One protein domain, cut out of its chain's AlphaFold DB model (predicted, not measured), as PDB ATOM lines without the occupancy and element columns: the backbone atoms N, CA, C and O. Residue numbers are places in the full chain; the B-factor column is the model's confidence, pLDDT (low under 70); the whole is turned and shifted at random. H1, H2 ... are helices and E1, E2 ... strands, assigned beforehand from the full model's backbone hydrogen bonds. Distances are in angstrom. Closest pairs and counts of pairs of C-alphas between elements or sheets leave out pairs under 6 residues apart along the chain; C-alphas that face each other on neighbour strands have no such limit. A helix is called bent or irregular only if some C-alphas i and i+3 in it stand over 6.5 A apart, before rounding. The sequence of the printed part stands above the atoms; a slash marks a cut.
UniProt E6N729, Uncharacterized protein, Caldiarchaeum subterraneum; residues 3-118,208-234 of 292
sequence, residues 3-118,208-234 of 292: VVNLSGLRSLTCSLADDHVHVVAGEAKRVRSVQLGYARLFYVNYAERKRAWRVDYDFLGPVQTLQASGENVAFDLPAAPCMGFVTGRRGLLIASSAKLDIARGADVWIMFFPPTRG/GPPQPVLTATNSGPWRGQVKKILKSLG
ATOM      1  N   VAL A   3      95.554  99.046 160.400       96.81
ATOM      2  CA  VAL A   3      96.908  99.436 159.975       96.81
ATOM      3  C   VAL A   3      96.949  99.589 158.456       96.81
ATOM      4  O   VAL A   3      96.515  98.708 157.715       96.81
ATOM      5  N   VAL A   4      97.457 100.725 157.985       96.88
ATOM      6  CA  VAL A   4      97.513 101.109 156.570       96.88
ATOM      7  C   VAL A   4      98.969 101.372 156.195       96.88
ATOM      8  O   VAL A   4      99.443 102.508 156.194       96.88
ATOM      9  N   ASN A   5      99.700 100.300 155.886       96.50
ATOM     10  CA  ASN A   5     101.090 100.396 155.453       96.50
ATOM     11  C   ASN A   5     101.169 100.705 153.951       96.50
ATOM     12  O   ASN A   5     100.917  99.848 153.107       96.50
ATOM     13  N   LEU A   6     101.513 101.946 153.616       95.75
ATOM     14  CA  LEU A   6     101.690 102.424 152.242       95.75
ATOM     15  C   LEU A   6     103.143 102.800 151.936       95.75
ATOM     16  O   LEU A   6     103.449 103.132 150.794       95.75
ATOM     17  N   SER A   7     104.003 102.774 152.949       91.94
ATOM     18  CA  SER A   7     105.434 103.075 152.869       91.94
ATOM     19  C   SER A   7     106.258 101.933 152.272       91.94
ATOM     20  O   SER A   7     107.265 102.183 151.618       91.94
ATOM     21  N   GLY A   8     105.801 100.687 152.451       87.31
ATOM     22  CA  GLY A   8     106.574  99.494 152.102       87.31
ATOM     23  C   GLY A   8     107.478  98.989 153.232       87.31
ATOM     24  O   GLY A   8     108.301  98.112 152.979       87.31
ATOM     25  N   LEU A   9     107.317  99.500 154.464       90.44
ATOM     26  CA  LEU A   9     107.965  98.936 155.655       90.44
ATOM     27  C   LEU A   9     107.717  97.422 155.733       90.44
ATOM     28  O   LEU A   9     106.587  96.971 155.524       90.44
ATOM     29  N   ARG A  10     108.765  96.647 156.035       89.12
ATOM     30  CA  ARG A  10     108.684  95.177 156.133       89.12
ATOM     31  C   ARG A  10     108.025  94.743 157.435       89.12
ATOM     32  O   ARG A  10     107.266  93.779 157.443       89.12
ATOM     33  N   SER A  11     108.301  95.472 158.506       88.56
ATOM     34  CA  SER A  11     107.694  95.309 159.818       88.56
ATOM     35  C   SER A  11     106.949  96.597 160.151       88.56
ATOM     36  O   SER A  11     107.519  97.684 160.193       88.56
ATOM     37  N   LEU A  12     105.639  96.483 160.335       94.94
ATOM     38  CA  LEU A  12     104.827  97.524 160.948       94.94
ATOM     39  C   LEU A  12     103.757  96.830 161.775       94.94
ATOM     40  O   LEU A  12     102.750  96.361 161.239       94.94
ATOM     41  N   THR A  13     104.003  96.740 163.071       94.56
ATOM     42  CA  THR A  13     103.062  96.192 164.039       94.56
ATOM     43  C   THR A  13     102.771  97.235 165.099       94.56
ATOM     44  O   THR A  13     103.543  98.170 165.321       94.56
ATOM     45  N   CYS A  14     101.612  97.104 165.730       95.75
ATOM     46  CA  CYS A  14     101.245  97.980 166.819       95.75
ATOM     47  C   CYS A  14     100.287  97.304 167.791       95.75
ATOM     48  O   CYS A  14      99.483  96.451 167.406       95.75
ATOM     49  N   SER A  15     100.362  97.732 169.044       95.56
ATOM     50  CA  SER A  15      99.433  97.374 170.109       95.56
ATOM     51  C   SER A  15      98.864  98.650 170.712       95.56
ATOM     52  O   SER A  15      99.590  99.602 170.986       95.56
ATOM     53  N   LEU A  16      97.545  98.677 170.871       92.81
ATOM     54  CA  LEU A  16      96.831  99.820 171.421       92.81
ATOM     55  C   LEU A  16      96.744  99.679 172.942       92.81
ATOM     56  O   LEU A  16      96.239  98.663 173.419       92.81
ATOM     57  N   ALA A  17      97.202 100.697 173.659       89.75
ATOM     58  CA  ALA A  17      96.908 100.925 175.067       89.75
ATOM     59  C   ALA A  17      95.837 102.027 175.196       89.75
ATOM     60  O   ALA A  17      95.322 102.525 174.190       89.75
ATOM     61  N   ASP A  18      95.473 102.394 176.425       83.75
ATOM     62  CA  ASP A  18      94.405 103.370 176.667       83.75
ATOM     63  C   ASP A  18      94.800 104.804 176.286       83.75
ATOM     64  O   ASP A  18      93.984 105.543 175.732       83.75
ATOM     65  N   ASP A  19      96.057 105.178 176.514       89.06
ATOM     66  CA  ASP A  19      96.591 106.533 176.331       89.06
ATOM     67  C   ASP A  19      97.640 106.644 175.210       89.06
ATOM     68  O   ASP A  19      98.026 107.751 174.825       89.06
ATOM     69  N   HIS A  20      98.079 105.523 174.632       93.25
ATOM     70  CA  HIS A  20      99.056 105.493 173.546       93.25
ATOM     71  C   HIS A  20      98.883 104.284 172.619       93.25
ATOM     72  O   HIS A  20      98.179 103.316 172.909       93.25
ATOM     73  N   VAL A  21      99.556 104.336 171.473       96.25
ATOM     74  CA  VAL A  21      99.810 103.174 170.625       96.25
ATOM     75  C   VAL A  21     101.302 102.879 170.630       96.25
ATOM     76  O   VAL A  21     102.113 103.734 170.276       96.25
ATOM     77  N   HIS A  22     101.645 101.651 171.002       97.38
ATOM     78  CA  HIS A  22     102.996 101.137 170.853       97.38
ATOM     79  C   HIS A  22     103.193 100.691 169.410       97.38
ATOM     80  O   HIS A  22     102.396  99.905 168.889       97.38
ATOM     81  N   VAL A  23     104.230 101.195 168.749       97.06
ATOM     82  CA  VAL A  23     104.531 100.918 167.344       97.06
ATOM     83  C   VAL A  23     105.904 100.283 167.242       97.06
ATOM     84  O   VAL A  23     106.887 100.838 167.723       97.06
ATOM     85  N   VAL A  24     105.977  99.160 166.533       95.44
ATOM     86  CA  VAL A  24     107.236  98.576 166.076       95.44
ATOM     87  C   VAL A  24     107.279  98.697 164.562       95.44
ATOM     88  O   VAL A  24     106.429  98.153 163.853       95.44
ATOM     89  N   ALA A  25     108.264  99.434 164.063       93.56
ATOM     90  CA  ALA A  25     108.425  99.707 162.645       93.56
ATOM     91  C   ALA A  25     109.852  99.408 162.190       93.56
ATOM     92  O   ALA A  25     110.813  99.677 162.910       93.56
ATOM     93  N   GLY A  26     109.998  98.883 160.979       84.31
ATOM     94  CA  GLY A  26     111.303  98.568 160.425       84.31
ATOM     95  C   GLY A  26     111.307  98.340 158.921       84.31
ATOM     96  O   GLY A  26     110.304  97.998 158.281       84.31
ATOM     97  N   GLU A  27     112.480  98.556 158.342       78.69
ATOM     98  CA  GLU A  27     112.753  98.363 156.922       78.69
ATOM     99  C   GLU A  27     113.906  97.364 156.756       78.69
ATOM    100  O   GLU A  27     114.619  97.043 157.697       78.69
ATOM    101  N   ALA A  28     114.146  96.897 155.527       68.25
ATOM    102  CA  ALA A  28     115.385  96.186 155.197       68.25
ATOM    103  C   ALA A  28     116.650  97.033 155.438       68.25
ATOM    104  O   ALA A  28     117.763  96.521 155.401       68.25
ATOM    105  N   LYS A  29     116.481  98.351 155.581       78.81
ATOM    106  CA  LYS A  29     117.545  99.321 155.807       78.81
ATOM    107  C   LYS A  29     117.473  99.826 157.242       78.81
ATOM    108  O   LYS A  29     116.402  99.935 157.828       78.81
ATOM    109  N   ARG A  30     118.636 100.189 157.777       87.38
ATOM    110  CA  ARG A  30     118.781 100.716 159.134       87.38
ATOM    111  C   ARG A  30     117.987 102.014 159.322       87.38
ATOM    112  O   ARG A  30     118.163 102.959 158.551       87.38
ATOM    113  N   VAL A  31     117.209 102.088 160.398       90.62
ATOM    114  CA  VAL A  31     116.617 103.339 160.890       90.62
ATOM    115  C   VAL A  31     117.681 104.091 161.691       90.62
ATOM    116  O   VAL A  31     118.337 103.504 162.555       90.62
ATOM    117  N   ARG A  32     117.899 105.371 161.376       91.75
ATOM    118  CA  ARG A  32     118.912 106.229 162.022       91.75
ATOM    119  C   ARG A  32     118.357 106.968 163.232       91.75
ATOM    120  O   ARG A  32     119.009 107.050 164.266       91.75
ATOM    121  N   SER A  33     117.142 107.480 163.107       94.19
ATOM    122  CA  SER A  33     116.458 108.175 164.191       94.19
ATOM    123  C   SER A  33     114.953 108.134 163.997       94.19
ATOM    124  O   SER A  33     114.466 108.015 162.870       94.19
ATOM    125  N   VAL A  34     114.236 108.302 165.098       96.25
ATOM    126  CA  VAL A  34     112.788 108.479 165.124       96.25
ATOM    127  C   VAL A  34     112.489 109.852 165.700       96.25
ATOM    128  O   VAL A  34     112.908 110.171 166.807       96.25
ATOM    129  N   GLN A  35     111.769 110.671 164.950       97.12
ATOM    130  CA  GLN A  35     111.244 111.948 165.416       97.12
ATOM    131  C   GLN A  35     109.775 111.771 165.774       97.12
ATOM    132  O   GLN A  35     109.001 111.349 164.924       97.12
ATOM    133  N   LEU A  36     109.392 112.079 167.007       97.31
ATOM    134  CA  LEU A  36     108.033 111.955 167.521       97.31
ATOM    135  C   LEU A  36     107.445 113.338 167.774       97.31
ATOM    136  O   LEU A  36     108.127 114.236 168.269       97.31
ATOM    137  N   GLY A  37     106.165 113.493 167.471       95.31
ATOM    138  CA  GLY A  37     105.444 114.721 167.753       95.31
ATOM    139  C   GLY A  37     104.041 114.698 167.176       95.31
ATOM    140  O   GLY A  37     103.542 113.675 166.715       95.31
ATOM    141  N   TYR A  38     103.400 115.854 167.179       93.81
ATOM    142  CA  TYR A  38     102.107 116.035 166.537       93.81
ATOM    143  C   TYR A  38     102.337 116.626 165.147       93.81
ATOM    144  O   TYR A  38     102.975 117.675 165.029       93.81
ATOM    145  N   ALA A  39     101.893 115.947 164.091       95.06
ATOM    146  CA  ALA A  39     102.186 116.345 162.716       95.06
ATOM    147  C   ALA A  39     100.921 116.556 161.898       95.06
ATOM    148  O   ALA A  39      99.868 115.978 162.175       95.06
ATOM    149  N   ARG A  40     101.056 117.367 160.852       93.94
ATOM    150  CA  ARG A  40     100.048 117.529 159.813       93.94
ATOM    151  C   ARG A  40     100.437 116.790 158.538       93.94
ATOM    152  O   ARG A  40     101.609 116.746 158.177       93.94
ATOM    153  N   LEU A  41      99.425 116.311 157.828       94.56
ATOM    154  CA  LEU A  41      99.453 115.957 156.417       94.56
ATOM    155  C   LEU A  41      98.524 116.917 155.679       94.56
ATOM    156  O   LEU A  41      97.308 116.892 155.874       94.56
ATOM    157  N   PHE A  42      99.088 117.741 154.805       91.56
ATOM    158  CA  PHE A  42      98.328 118.614 153.920       91.56
ATOM    159  C   PHE A  42      98.458 118.142 152.478       91.56
ATOM    160  O   PHE A  42      99.544 117.772 152.040       91.56
ATOM    161  N   TYR A  43      97.369 118.181 151.711       88.69
ATOM    162  CA  TYR A  43      97.421 117.890 150.282       88.69
ATOM    163  C   TYR A  43      96.514 118.802 149.460       88.69
ATOM    164  O   TYR A  43      95.452 119.241 149.905       88.69
ATOM    165  N   VAL A  44      96.909 119.021 148.203       85.44
ATOM    166  CA  VAL A  44      96.090 119.693 147.191       85.44
ATOM    167  C   VAL A  44      96.196 118.994 145.846       85.44
ATOM    168  O   VAL A  44      97.284 118.681 145.361       85.44
ATOM    169  N   ASN A  45      95.046 118.822 145.207       79.94
ATOM    170  CA  ASN A  45      94.904 118.309 143.855       79.94
ATOM    171  C   ASN A  45      94.386 119.420 142.913       79.94
ATOM    172  O   ASN A  45      93.216 119.803 142.969       79.94
ATOM    173  N   TYR A  46      95.257 119.960 142.055       71.44
ATOM    174  CA  TYR A  46      94.894 120.973 141.053       71.44
ATOM    175  C   TYR A  46      94.488 120.289 139.749       71.44
ATOM    176  O   TYR A  46      95.269 119.519 139.203       71.44
ATOM    177  N   ALA A  47      93.311 120.602 139.201       58.75
ATOM    178  CA  ALA A  47      92.944 120.101 137.871       58.75
ATOM    179  C   ALA A  47      93.444 120.983 136.716       58.75
ATOM    180  O   ALA A  47      93.558 120.493 135.603       58.75
ATOM    181  N   GLU A  48      93.745 122.265 136.955       54.31
ATOM    182  CA  GLU A  48      93.820 123.261 135.866       54.31
ATOM    183  C   GLU A  48      95.230 123.777 135.536       54.31
ATOM    184  O   GLU A  48      95.398 124.569 134.613       54.31
ATOM    185  N   ARG A  49      96.285 123.344 136.238       48.78
ATOM    186  CA  ARG A  49      97.673 123.736 135.917       48.78
ATOM    187  C   ARG A  49      98.613 122.540 136.041       48.78
ATOM    188  O   ARG A  49      98.393 121.684 136.890       48.78
ATOM    189  N   LYS A  50      99.694 122.518 135.244       51.19
ATOM    190  CA  LYS A  50     100.723 121.451 135.092       51.19
ATOM    191  C   LYS A  50     101.411 120.943 136.387       51.19
ATOM    192  O   LYS A  50     102.369 120.184 136.313       51.19
ATOM    193  N   ARG A  51     100.962 121.341 137.582       56.91
ATOM    194  CA  ARG A  51     101.379 120.808 138.890       56.91
ATOM    195  C   ARG A  51     100.149 120.248 139.613       56.91
ATOM    196  O   ARG A  51      99.569 120.919 140.462       56.91
ATOM    197  N   ALA A  52      99.750 119.037 139.228       76.19
ATOM    198  CA  ALA A  52      98.451 118.444 139.555       76.19
ATOM    199  C   ALA A  52      98.308 117.911 140.997       76.19
ATOM    200  O   ALA A  52      97.198 117.675 141.459       76.19
ATOM    201  N   TRP A  53      99.403 117.735 141.738       85.00
ATOM    202  CA  TRP A  53      99.393 117.145 143.077       85.00
ATOM    203  C   TRP A  53     100.479 117.779 143.936       85.00
ATOM    204  O   TRP A  53     101.619 117.920 143.491       85.00
ATOM    205  N   ARG A  54     100.127 118.166 145.160       86.00
ATOM    206  CA  ARG A  54     101.077 118.580 146.191       86.00
ATOM    207  C   ARG A  54     100.685 117.957 147.509       86.00
ATOM    208  O   ARG A  54      99.497 117.837 147.803       86.00
ATOM    209  N   VAL A  55     101.696 117.599 148.277       88.94
ATOM    210  CA  VAL A  55     101.553 117.021 149.600       88.94
ATOM    211  C   VAL A  55     102.687 117.524 150.477       88.94
ATOM    212  O   VAL A  55     103.787 117.748 149.972       88.94
ATOM    213  N   ASP A  56     102.392 117.741 151.748       89.38
ATOM    214  CA  ASP A  56     103.328 118.256 152.734       89.38
ATOM    215  C   ASP A  56     103.097 117.567 154.076       89.38
ATOM    216  O   ASP A  56     101.948 117.373 154.487       89.38
ATOM    217  N   TYR A  57     104.199 117.223 154.735       92.25
ATOM    218  CA  TYR A  57     104.224 116.764 156.114       92.25
ATOM    219  C   TYR A  57     105.039 117.738 156.948       92.25
ATOM    220  O   TYR A  57     106.131 118.132 156.540       92.25
ATOM    221  N   ASP A  58     104.530 118.082 158.125       91.69
ATOM    222  CA  ASP A  58     105.216 119.004 159.023       91.69
ATOM    223  C   ASP A  58     104.829 118.745 160.480       91.69
ATOM    224  O   ASP A  58     103.671 118.429 160.766       91.69
ATOM    225  N   PHE A  59     105.777 118.903 161.401       93.44
ATOM    226  CA  PHE A  59     105.496 118.840 162.835       93.44
ATOM    227  C   PHE A  59     104.954 120.193 163.319       93.44
ATOM    228  O   PHE A  59     105.418 121.251 162.908       93.44
ATOM    229  N   LEU A  60     103.954 120.178 164.202       88.62
ATOM    230  CA  LEU A  60     103.253 121.386 164.660       88.62
ATOM    231  C   LEU A  60     103.767 121.960 165.985       88.62
ATOM    232  O   LEU A  60     103.263 123.001 166.428       88.62
ATOM    233  N   GLY A  61     104.752 121.311 166.604       82.06
ATOM    234  CA  GLY A  61     105.261 121.632 167.933       82.06
ATOM    235  C   GLY A  61     106.622 120.982 168.204       82.06
ATOM    236  O   GLY A  61     107.313 120.609 167.252       82.06
ATOM    237  N   PRO A  62     107.029 120.861 169.480       78.38
ATOM    238  CA  PRO A  62     108.312 120.271 169.832       78.38
ATOM    239  C   PRO A  62     108.388 118.818 169.360       78.38
ATOM    240  O   PRO A  62     107.415 118.066 169.438       78.38
ATOM    241  N   VAL A  63     109.565 118.444 168.871       90.56
ATOM    242  CA  VAL A  63     109.840 117.110 168.342       90.56
ATOM    243  C   VAL A  63     110.791 116.401 169.292       90.56
ATOM    244  O   VAL A  63     111.916 116.856 169.507       90.56
ATOM    245  N   GLN A  64     110.363 115.268 169.837       94.12
ATOM    246  CA  GLN A  64     111.255 114.374 170.563       94.12
ATOM    247  C   GLN A  64     112.034 113.541 169.547       94.12
ATOM    248  O   GLN A  64     111.444 112.936 168.659       94.12
ATOM    249  N   THR A  65     113.358 113.494 169.665       95.25
ATOM    250  CA  THR A  65     114.190 112.661 168.787       95.25
ATOM    251  C   THR A  65     114.755 111.488 169.569       95.25
ATOM    252  O   THR A  65     115.492 111.679 170.533       95.25
ATOM    253  N   LEU A  66     114.434 110.277 169.132       92.50
ATOM    254  CA  LEU A  66     115.012 109.035 169.622       92.50
ATOM    255  C   LEU A  66     116.104 108.585 168.653       92.50
ATOM    256  O   LEU A  66     115.877 108.479 167.444       92.50
ATOM    257  N   GLN A  67     117.297 108.316 169.178       89.69
ATOM    258  CA  GLN A  67     118.354 107.695 168.386       89.69
ATOM    259  C   GLN A  67     118.016 106.225 168.155       89.69
ATOM    260  O   GLN A  67     117.589 105.529 169.074       89.69
ATOM    261  N   ALA A  68     118.215 105.758 166.926       83.50
ATOM    262  CA  ALA A  68     117.948 104.384 166.548       83.50
ATOM    263  C   ALA A  68     119.191 103.738 165.931       83.50
ATOM    264  O   ALA A  68     119.894 104.301 165.088       83.50
ATOM    265  N   SER A  69     119.468 102.507 166.343       69.81
ATOM    266  CA  SER A  69     120.522 101.692 165.751       69.81
ATOM    267  C   SER A  69     120.014 100.273 165.549       69.81
ATOM    268  O   SER A  69     120.350  99.369 166.305       69.81
ATOM    269  N   GLY A  70     119.176 100.091 164.532       80.00
ATOM    270  CA  GLY A  70     118.614  98.785 164.211       80.00
ATOM    271  C   GLY A  70     117.799  98.788 162.924       80.00
ATOM    272  O   GLY A  70     117.554  99.835 162.319       80.00
ATOM    273  N   GLU A  71     117.406  97.591 162.500       83.06
ATOM    274  CA  GLU A  71     116.456  97.383 161.399       83.06
ATOM    275  C   GLU A  71     115.009  97.608 161.854       83.06
ATOM    276  O   GLU A  71     114.182  98.060 161.069       83.06
ATOM    277  N   ASN A  72     114.731  97.355 163.137       88.25
ATOM    278  CA  ASN A  72     113.455  97.619 163.788       88.25
ATOM    279  C   ASN A  72     113.639  98.648 164.901       88.25
ATOM    280  O   ASN A  72     114.636  98.624 165.625       88.25
ATOM    281  N   VAL A  73     112.649  99.517 165.056       93.62
ATOM    282  CA  VAL A  73     112.558 100.501 166.131       93.62
ATOM    283  C   VAL A  73     111.191 100.404 166.782       93.62
ATOM    284  O   VAL A  73     110.192 100.180 166.100       93.62
ATOM    285  N   ALA A  74     111.164 100.576 168.098       94.88
ATOM    286  CA  ALA A  74     109.944 100.622 168.885       94.88
ATOM    287  C   ALA A  74     109.789 102.018 169.492       94.88
ATOM    288  O   ALA A  74     110.774 102.610 169.939       94.88
ATOM    289  N   PHE A  75     108.576 102.553 169.468       95.81
ATOM    290  CA  PHE A  75     108.251 103.861 170.030       95.81
ATOM    291  C   PHE A  75     106.751 103.960 170.300       95.81
ATOM    292  O   PHE A  75     105.953 103.245 169.693       95.81
ATOM    293  N   ASP A  76     106.373 104.897 171.162       96.62
ATOM    294  CA  ASP A  76     104.981 105.140 171.521       96.62
ATOM    295  C   ASP A  76     104.489 106.452 170.910       96.62
ATOM    296  O   ASP A  76     105.193 107.465 170.897       96.62
ATOM    297  N   LEU A  77     103.264 106.431 170.388       96.12
ATOM    298  CA  LEU A  77     102.552 107.629 169.955       96.12
ATOM    299  C   LEU A  77     101.356 107.867 170.877       96.12
ATOM    300  O   LEU A  77     100.558 106.946 171.060       96.12
ATOM    301  N   PRO A  78     101.169 109.084 171.413       93.12
ATOM    302  CA  PRO A  78     100.040 109.364 172.290       93.12
ATOM    303  C   PRO A  78      98.715 109.211 171.538       93.12
ATOM    304  O   PRO A  78      98.597 109.614 170.376       93.12
ATOM    305  N   ALA A  79      97.690 108.699 172.211       90.75
ATOM    306  CA  ALA A  79      96.330 108.561 171.692       90.75
ATOM    307  C   ALA A  79      95.549 109.888 171.732       90.75
ATOM    308  O   ALA A  79      94.366 109.932 172.064       90.75
ATOM    309  N   ALA A  80      96.220 110.985 171.377       90.00
ATOM    310  CA  ALA A  80      95.626 112.310 171.321       90.00
ATOM    311  C   ALA A  80      94.573 112.404 170.195       90.00
ATOM    312  O   ALA A  80      94.786 111.822 169.124       90.00
ATOM    313  N   PRO A  81      93.472 113.159 170.399       90.62
ATOM    314  CA  PRO A  81      92.437 113.381 169.389       90.62
ATOM    315  C   PRO A  81      93.044 113.768 168.048       90.62
ATOM    316  O   PRO A  81      93.908 114.641 168.004       90.62
ATOM    317  N   CYS A  82      92.616 113.138 166.954       94.56
ATOM    318  CA  CYS A  82      93.014 113.578 165.620       94.56
ATOM    319  C   CYS A  82      92.102 114.693 165.109       94.56
ATOM    320  O   CYS A  82      90.921 114.745 165.448       94.56
ATOM    321  N   MET A  83      92.634 115.547 164.240       94.50
ATOM    322  CA  MET A  83      91.912 116.695 163.701       94.50
ATOM    323  C   MET A  83      92.036 116.802 162.194       94.50
ATOM    324  O   MET A  83      92.921 116.221 161.563       94.50
ATOM    325  N   GLY A  84      91.164 117.618 161.625       94.31
ATOM    326  CA  GLY A  84      91.288 118.082 160.259       94.31
ATOM    327  C   GLY A  84      90.045 117.808 159.442       94.31
ATOM    328  O   GLY A  84      89.017 117.337 159.931       94.31
ATOM    329  N   PHE A  85      90.127 118.150 158.170       93.12
ATOM    330  CA  PHE A  85      88.993 118.135 157.270       93.12
ATOM    331  C   PHE A  85      89.439 118.083 155.813       93.12
ATOM    332  O   PHE A  85      90.570 118.409 155.444       93.12
ATOM    333  N   VAL A  86      88.503 117.667 154.973       90.12
ATOM    334  CA  VAL A  86      88.627 117.565 153.525       90.12
ATOM    335  C   VAL A  86      87.632 118.527 152.898       90.12
ATOM    336  O   VAL A  86      86.463 118.531 153.283       90.12
ATOM    337  N   THR A  87      88.087 119.330 151.935       83.88
ATOM    338  CA  THR A  87      87.255 120.262 151.162       83.88
ATOM    339  C   THR A  87      87.522 120.110 149.670       83.88
ATOM    340  O   THR A  87      88.499 120.605 149.098       83.88
ATOM    341  N   GLY A  88      86.643 119.370 149.000       79.50
ATOM    342  CA  GLY A  88      86.740 119.075 147.576       79.50
ATOM    343  C   GLY A  88      88.052 118.378 147.204       79.50
ATOM    344  O   GLY A  88      88.161 117.156 147.258       79.50
ATOM    345  N   ARG A  89      89.046 119.156 146.764       79.38
ATOM    346  CA  ARG A  89      90.346 118.664 146.274       79.38
ATOM    347  C   ARG A  89      91.516 118.951 147.215       79.38
ATOM    348  O   ARG A  89      92.669 118.755 146.827       79.38
ATOM    349  N   ARG A  90      91.232 119.438 148.417       85.06
ATOM    350  CA  ARG A  90      92.219 119.786 149.434       85.06
ATOM    351  C   ARG A  90      91.875 119.074 150.728       85.06
ATOM    352  O   ARG A  90      90.715 118.733 150.949       85.06
ATOM    353  N   GLY A  91      92.869 118.857 151.568       89.69
ATOM    354  CA  GLY A  91      92.622 118.352 152.904       89.69
ATOM    355  C   GLY A  91      93.800 118.584 153.820       89.69
ATOM    356  O   GLY A  91      94.942 118.718 153.376       89.69
ATOM    357  N   LEU A  92      93.471 118.628 155.099       92.62
ATOM    358  CA  LEU A  92      94.387 118.735 156.213       92.62
ATOM    359  C   LEU A  92      94.018 117.633 157.191       92.62
ATOM    360  O   LEU A  92      92.859 117.517 157.574       92.62
ATOM    361  N   LEU A  93      95.001 116.835 157.574       95.50
ATOM    362  CA  LEU A  93      94.892 115.823 158.612       95.50
ATOM    363  C   LEU A  93      95.951 116.132 159.657       95.50
ATOM    364  O   LEU A  93      97.072 116.473 159.291       95.50
ATOM    365  N   ILE A  94      95.617 116.009 160.931       95.50
ATOM    366  CA  ILE A  94      96.535 116.266 162.032       95.50
ATOM    367  C   ILE A  94      96.397 115.148 163.061       95.50
ATOM    368  O   ILE A  94      95.279 114.747 163.393       95.50
ATOM    369  N   ALA A  95      97.527 114.604 163.501       96.69
ATOM    370  CA  ALA A  95      97.573 113.444 164.381       96.69
ATOM    371  C   ALA A  95      98.935 113.293 165.070       96.69
ATOM    372  O   ALA A  95      99.959 113.808 164.604       96.69
ATOM    373  N   SER A  96      98.955 112.493 166.137       96.31
ATOM    374  CA  SER A  96     100.189 111.987 166.738       96.31
ATOM    375  C   SER A  96     100.976 111.211 165.697       96.31
ATOM    376  O   SER A  96     100.415 110.385 164.976       96.31
ATOM    377  N   SER A  97     102.264 111.504 165.574       97.81
ATOM    378  CA  SER A  97     103.051 111.069 164.432       97.81
ATOM    379  C   SER A  97     104.508 110.790 164.776       97.81
ATOM    380  O   SER A  97     105.097 111.413 165.659       97.81
ATOM    381  N   ALA A  98     105.093 109.877 164.008       97.56
ATOM    382  CA  ALA A  98     106.515 109.602 163.974       97.56
ATOM    383  C   ALA A  98     107.064 109.807 162.561       97.56
ATOM    384  O   ALA A  98     106.423 109.436 161.577       97.56
ATOM    385  N   LYS A  99     108.280 110.333 162.457       97.12
ATOM    386  CA  LYS A  99     109.070 110.354 161.230       97.12
ATOM    387  C   LYS A  99     110.314 109.491 161.429       97.12
ATOM    388  O   LYS A  99     111.126 109.762 162.311       97.12
ATOM    389  N   LEU A 100     110.454 108.458 160.609       95.50
ATOM    390  CA  LEU A 100     111.608 107.564 160.584       95.50
ATOM    391  C   LEU A 100     112.613 108.068 159.547       95.50
ATOM    392  O   LEU A 100     112.280 108.145 158.364       95.50
ATOM    393  N   ASP A 101     113.838 108.375 159.982       94.12
ATOM    394  CA  ASP A 101     114.971 108.591 159.074       94.12
ATOM    395  C   ASP A 101     115.542 107.231 158.671       94.12
ATOM    396  O   ASP A 101     116.161 106.526 159.477       94.12
ATOM    397  N   ILE A 102     115.336 106.868 157.408       91.44
ATOM    398  CA  ILE A 102     115.826 105.619 156.837       91.44
ATOM    399  C   ILE A 102     117.189 105.854 156.187       91.44
ATOM    400  O   ILE A 102     117.356 106.686 155.291       91.44
ATOM    401  N   ALA A 103     118.186 105.055 156.573       88.62
ATOM    402  CA  ALA A 103     119.504 105.098 155.956       88.62
ATOM    403  C   ALA A 103     119.415 104.830 154.446       88.62
ATOM    404  O   ALA A 103     119.036 103.742 154.023       88.62
ATOM    405  N   ARG A 104     119.827 105.808 153.624       84.44
ATOM    406  CA  ARG A 104     119.822 105.699 152.149       84.44
ATOM    407  C   ARG A 104     118.426 105.365 151.584       84.44
ATOM    408  O   ARG A 104     118.314 104.623 150.600       84.44
ATOM    409  N   GLY A 105     117.369 105.846 152.236       84.88
ATOM    410  CA  GLY A 105     115.971 105.664 151.851       84.88
ATOM    411  C   GLY A 105     115.193 106.976 151.915       84.88
ATOM    412  O   GLY A 105     115.751 108.021 152.239       84.88
ATOM    413  N   ALA A 106     113.910 106.917 151.562       88.88
ATOM    414  CA  ALA A 106     112.998 108.024 151.804       88.88
ATOM    415  C   ALA A 106     112.486 107.941 153.242       88.88
ATOM    416  O   ALA A 106     112.134 106.856 153.699       88.88
ATOM    417  N   ASP A 107     112.397 109.082 153.922       93.62
ATOM    418  CA  ASP A 107     111.844 109.116 155.272       93.62
ATOM    419  C   ASP A 107     110.380 108.658 155.270       93.62
ATOM    420  O   ASP A 107     109.590 109.048 154.391       93.62
ATOM    421  N   VAL A 108     110.021 107.880 156.290       95.81
ATOM    422  CA  VAL A 108     108.676 107.332 156.480       95.81
ATOM    423  C   VAL A 108     107.954 108.097 157.579       95.81
ATOM    424  O   VAL A 108     108.455 108.230 158.688       95.81
ATOM    425  N   TRP A 109     106.748 108.559 157.281       97.69
ATOM    426  CA  TRP A 109     105.814 109.146 158.229       97.69
ATOM    427  C   TRP A 109     104.803 108.110 158.675       97.69
ATOM    428  O   TRP A 109     104.118 107.504 157.846       97.69
ATOM    429  N   ILE A 110     104.690 107.950 159.983       98.00
ATOM    430  CA  ILE A 110     103.668 107.159 160.647       98.00
ATOM    431  C   ILE A 110     102.747 108.137 161.367       98.00
ATOM    432  O   ILE A 110     103.221 108.947 162.150       98.00
ATOM    433  N   MET A 111     101.444 108.072 161.105       98.31
ATOM    434  CA  MET A 111     100.434 108.894 161.778       98.31
ATOM    435  C   MET A 111      99.393 107.998 162.433       98.31
ATOM    436  O   MET A 111      98.930 107.032 161.815       98.31
ATOM    437  N   PHE A 112      99.004 108.341 163.655       97.81
ATOM    438  CA  PHE A 112      98.000 107.637 164.436       97.81
ATOM    439  C   PHE A 112      96.744 108.490 164.626       97.81
ATOM    440  O   PHE A 112      96.784 109.550 165.243       97.81
ATOM    441  N   PHE A 113      95.622 107.998 164.107       97.25
ATOM    442  CA  PHE A 113      94.314 108.640 164.154       97.25
ATOM    443  C   PHE A 113      93.374 107.845 165.072       97.25
ATOM    444  O   PHE A 113      92.689 106.928 164.596       97.25
ATOM    445  N   PRO A 114      93.349 108.128 166.384       94.88
ATOM    446  CA  PRO A 114      92.400 107.505 167.295       94.88
ATOM    447  C   PRO A 114      91.016 108.183 167.224       94.88
ATOM    448  O   PRO A 114      90.932 109.383 166.953       94.88
ATOM    449  N   PRO A 115      89.919 107.449 167.495       92.50
ATOM    450  CA  PRO A 115      88.670 108.065 167.919       92.50
ATOM    451  C   PRO A 115      88.887 108.779 169.251       92.50
ATOM    452  O   PRO A 115      89.564 108.263 170.143       92.50
ATOM    453  N   THR A 116      88.242 109.918 169.416       90.56
ATOM    454  CA  THR A 116      88.219 110.623 170.690       90.56
ATOM    455  C   THR A 116      87.194 109.976 171.611       90.56
ATOM    456  O   THR A 116      86.034 109.814 171.235       90.56
ATOM    457  N   ARG A 117      87.636 109.575 172.808       83.94
ATOM    458  CA  ARG A 117      86.792 108.918 173.824       83.94
ATOM    459  C   ARG A 117      86.272 109.877 174.899       83.94
ATOM    460  O   ARG A 117      85.292 109.565 175.563       83.94
ATOM    461  N   GLY A 118      86.930 111.023 175.073       85.25
ATOM    462  CA  GLY A 118      86.536 112.040 176.045       85.25
ATOM    463  C   GLY A 118      85.271 112.800 175.647       85.25
ATOM    464  O   GLY A 118      84.827 112.756 174.499       85.25
ATOM    465  N   GLY A 208      86.492 112.077 165.430       92.88
ATOM    466  CA  GLY A 208      87.530 111.292 164.760       92.88
ATOM    467  C   GLY A 208      86.968 110.140 163.916       92.88
ATOM    468  O   GLY A 208      85.756 110.054 163.678       92.88
ATOM    469  N   PRO A 209      87.834 109.225 163.442       93.88
ATOM    470  CA  PRO A 209      87.413 108.020 162.736       93.88
ATOM    471  C   PRO A 209      86.659 107.054 163.671       93.88
ATOM    472  O   PRO A 209      86.919 107.040 164.868       93.88
ATOM    473  N   PRO A 210      85.781 106.176 163.149       89.44
ATOM    474  CA  PRO A 210      85.000 105.240 163.972       89.44
ATOM    475  C   PRO A 210      85.846 104.166 164.677       89.44
ATOM    476  O   PRO A 210      85.399 103.549 165.636       89.44
ATOM    477  N   GLN A 211      87.064 103.917 164.195       93.06
ATOM    478  CA  GLN A 211      88.031 103.013 164.808       93.06
ATOM    479  C   GLN A 211      89.439 103.610 164.692       93.06
ATOM    480  O   GLN A 211      89.681 104.366 163.750       93.06
ATOM    481  N   PRO A 212      90.385 103.247 165.579       95.81
ATOM    482  CA  PRO A 212      91.756 103.736 165.485       95.81
ATOM    483  C   PRO A 212      92.418 103.309 164.170       95.81
ATOM    484  O   PRO A 212      92.342 102.130 163.800       95.81
ATOM    485  N   VAL A 213      93.090 104.245 163.498       97.56
ATOM    486  CA  VAL A 213      93.814 104.018 162.239       97.56
ATOM    487  C   VAL A 213      95.276 104.428 162.395       97.56
ATOM    488  O   VAL A 213      95.569 105.578 162.702       97.56
ATOM    489  N   LEU A 214      96.204 103.512 162.119       98.06
ATOM    490  CA  LEU A 214      97.628 103.809 161.978       98.06
ATOM    491  C   LEU A 214      97.989 103.795 160.492       98.06
ATOM    492  O   LEU A 214      97.737 102.807 159.802       98.06
ATOM    493  N   THR A 215      98.586 104.865 159.981       98.00
ATOM    494  CA  THR A 215      99.022 104.942 158.579       98.00
ATOM    495  C   THR A 215     100.524 105.120 158.498       98.00
ATOM    496  O   THR A 215     101.060 105.901 159.270       98.00
ATOM    497  N   ALA A 216     101.182 104.449 157.552       97.62
ATOM    498  CA  ALA A 216     102.596 104.654 157.250       97.62
ATOM    499  C   ALA A 216     102.774 105.023 155.776       97.62
ATOM    500  O   ALA A 216     102.278 104.313 154.899       97.62
ATOM    501  N   THR A 217     103.490 106.103 155.479       97.19
ATOM    502  CA  THR A 217     103.737 106.585 154.110       97.19
ATOM    503  C   THR A 217     105.131 107.175 153.968       97.19
ATOM    504  O   THR A 217     105.693 107.642 154.944       97.19
ATOM    505  N   ASN A 218     105.664 107.244 152.754       94.06
ATOM    506  CA  ASN A 218     106.891 108.009 152.506       94.06
ATOM    507  C   ASN A 218     106.585 109.517 152.518       94.06
ATOM    508  O   ASN A 218     105.444 109.902 152.284       94.06
ATOM    509  N   SER A 219     107.594 110.374 152.704       88.81
ATOM    510  CA  SER A 219     107.451 111.845 152.824       88.81
ATOM    511  C   SER A 219     106.793 112.582 151.644       88.81
ATOM    512  O   SER A 219     106.486 113.764 151.755       88.81
ATOM    513  N   GLY A 220     106.548 111.910 150.519       88.19
ATOM    514  CA  GLY A 220     105.815 112.459 149.379       88.19
ATOM    515  C   GLY A 220     104.771 111.474 148.868       88.19
ATOM    516  O   GLY A 220     104.961 110.918 147.783       88.19
ATOM    517  N   PRO A 221     103.690 111.199 149.623       90.94
ATOM    518  CA  PRO A 221     102.749 110.179 149.222       90.94
ATOM    519  C   PRO A 221     101.997 110.634 147.975       90.94
ATOM    520  O   PRO A 221     101.552 111.780 147.854       90.94
ATOM    521  N   TRP A 222     101.845 109.731 147.015       89.94
ATOM    522  CA  TRP A 222     101.110 110.038 145.796       89.94
ATOM    523  C   TRP A 222      99.598 110.021 146.061       89.94
ATOM    524  O   TRP A 222      99.109 109.474 147.053       89.94
ATOM    525  N   ARG A 223      98.824 110.593 145.136       88.19
ATOM    526  CA  ARG A 223      97.367 110.779 145.261       88.19
ATOM    527  C   ARG A 223      96.600 109.533 145.724       88.19
ATOM    528  O   ARG A 223      95.671 109.639 146.522       88.19
ATOM    529  N   GLY A 224      96.955 108.351 145.223       88.62
ATOM    530  CA  GLY A 224      96.283 107.104 145.592       88.62
ATOM    531  C   GLY A 224      96.583 106.642 147.016       88.62
ATOM    532  O   GLY A 224      95.714 106.028 147.631       88.62
ATOM    533  N   GLN A 225      97.751 106.973 147.573       93.38
ATOM    534  CA  GLN A 225      98.058 106.700 148.979       93.38
ATOM    535  C   GLN A 225      97.201 107.568 149.896       93.38
ATOM    536  O   GLN A 225      96.526 107.031 150.769       93.38
ATOM    537  N   VAL A 226      97.114 108.875 149.631       93.00
ATOM    538  CA  VAL A 226      96.234 109.766 150.404       93.00
ATOM    539  C   VAL A 226      94.771 109.332 150.295       93.00
ATOM    540  O   VAL A 226      94.073 109.273 151.299       93.00
ATOM    541  N   LYS A 227      94.309 108.905 149.113       90.06
ATOM    542  CA  LYS A 227      92.957 108.339 148.960       90.06
ATOM    543  C   LYS A 227      92.720 107.129 149.875       90.06
ATOM    544  O   LYS A 227      91.632 106.997 150.431       90.06
ATOM    545  N   LYS A 228      93.707 106.238 150.018       93.69
ATOM    546  CA  LYS A 228      93.611 105.074 150.914       93.69
ATOM    547  C   LYS A 228      93.549 105.505 152.382       93.69
ATOM    548  O   LYS A 228      92.696 104.988 153.091       93.69
ATOM    549  N   ILE A 229      94.363 106.485 152.791       94.88
ATOM    550  CA  ILE A 229      94.307 107.085 154.137       94.88
ATOM    551  C   ILE A 229      92.899 107.620 154.417       94.88
ATOM    552  O   ILE A 229      92.257 107.198 155.371       94.88
ATOM    553  N   LEU A 230      92.375 108.475 153.534       93.25
ATOM    554  CA  LEU A 230      91.044 109.068 153.681       93.25
ATOM    555  C   LEU A 230      89.944 108.008 153.778       93.25
ATOM    556  O   LEU A 230      89.081 108.100 154.650       93.25
ATOM    557  N   LYS A 231      89.998 106.968 152.935       92.00
ATOM    558  CA  LYS A 231      89.043 105.855 152.991       92.00
ATOM    559  C   LYS A 231      89.075 105.156 154.355       92.00
ATOM    560  O   LYS A 231      88.012 104.854 154.888       92.00
ATOM    561  N   SER A 232      90.260 104.923 154.918       93.88
ATOM    562  CA  SER A 232      90.417 104.320 156.249       93.88
ATOM    563  C   SER A 232      89.890 105.214 157.372       93.88
ATOM    564  O   SER A 232      89.333 104.706 158.336       93.88
ATOM    565  N   LEU A 233      89.940 106.538 157.208       94.00
ATOM    566  CA  LEU A 233      89.307 107.512 158.112       94.00
ATOM    567  C   LEU A 233      87.783 107.651 157.883       94.00
ATOM    568  O   LEU A 233      87.139 108.613 158.312       94.00
ATOM    569  N   GLY A 234      87.182 106.725 157.129       89.19
ATOM    570  CA  GLY A 234      85.768 106.741 156.760       89.19
ATOM    571  C   GLY A 234      85.387 107.895 155.830       89.19
ATOM    572  O   GLY A 234      84.203 108.192 155.672       89.19
TER     573      GLY A 234
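AT A GLANCE: This is residues 3 to 118 and 208 to 234 of the 292 residues of an uncharacterized protein of Caldiarchaeum subterraneum (UniProt E6N729). One twisted sheet of nine strands curls round a single short helix, H1. At the end far from H1 the strands E3 and E5 bend sharply and fold the sheet over, bringing E2 round towards E1; at the other end E4, E6, residues 39 to 45 of E3 and residues 90 to 94 of E7 make a wing, with H1 over it and closest to E9 and E1. The printed part has 143 residues, with nine named strands, E1 to E9 along the chain, and then H1. The sheet is branched and mixed: E1 and E9 are parallel, the other neighbours antiparallel. The class is mostly strand, with 87 of the 97 residues in named elements, and the whole is compact, with a radius of gyration of the C-alphas of 14.7 A and spans of 45 by 41 by 27 A.

HOW THE PARTS SIT: E1, residues 3 to 5, is an edge strand and the parallel neighbour of E9, residues 213 to 218, at 9 degrees; N 4 and O 214, 2.8 A apart, are within hydrogen-bond range. The closest C-alphas of E1 and E2, residues 11 to 16, are those of Asn 5 and Leu 12, 7.2 A apart. E2 forms a hairpin with E3, residues 20 to 45, where N 13 and O 24 are 2.9 A apart. E3 bends by 128 degrees at residue 24, and its pairing is staggered. On one side of E3 lie E2, beside its residues 21 to 26, and E7, residues 90 to 102, beside its residues 31 to 44, with N 41 and O 93 at 2.8 A. On the other side lie E4, residues 53 to 59, with N 42 and O 56 at 2.9 A, and E5, residues 64 to 78, with N 34 and O 66 at 2.9 A and N 23 and O 75 at 2.8 A. E2, E3 and E4 are a meander, each strand the antiparallel neighbour of the one before. E5 bends by 156 degrees at residue 67. A second meander is E6, residues 83 to 87, E7 and E8, residues 108 to 113. N 85 and O 92 of the hairpin E6 and E7 are 2.9 A apart, and N 98 and O 110 of the hairpin E7 and E8 are 2.8 A apart. E8 and E9 are antiparallel at 162 degrees, with N 111 and O 215 at 2.9 A. H1, residues 223 to 232, is on the sheet, which curls round it; its closest C-alpha pair with E9 is Thr 215 and Ile 229, 6.8 A, and with E1 Val 4 and Ile 229, 7.2 A. Every O i to N i+4 pair of H1 is within hydrogen-bond range.

IN THESE COORDINATES: E1 begins at C-alpha 3, (96.908, 99.436, 159.975). E3, 26 residues, is the longest strand by residues and measures 32.6 A from C-alpha 20 to C-alpha 45, at (94.904, 118.309, 143.855). E4 measures 20.7 A, E7 28.5 A, and the bent E5 12.4 A between its ends. E2, E8 and E9 have six residues each and E6 has five. H1 measures 14.5 A and ends at C-alpha 232, (90.417, 104.320, 156.249).

THE WHOLE: The C-alphas of Asp 18 and Lys 50, the two farthest apart, are 45.8 A from each other. Residues 119 to 207 are not printed, and C-alphas 118 and 208 are 11.4 A apart across the cut, in the link from E8 to E9. Of the links that are printed whole, E3 to E4 is short and the others are tight. The mean pLDDT of the printed part is 89.8; residue 28, residues 47 to 51 and residue 69 are under 70.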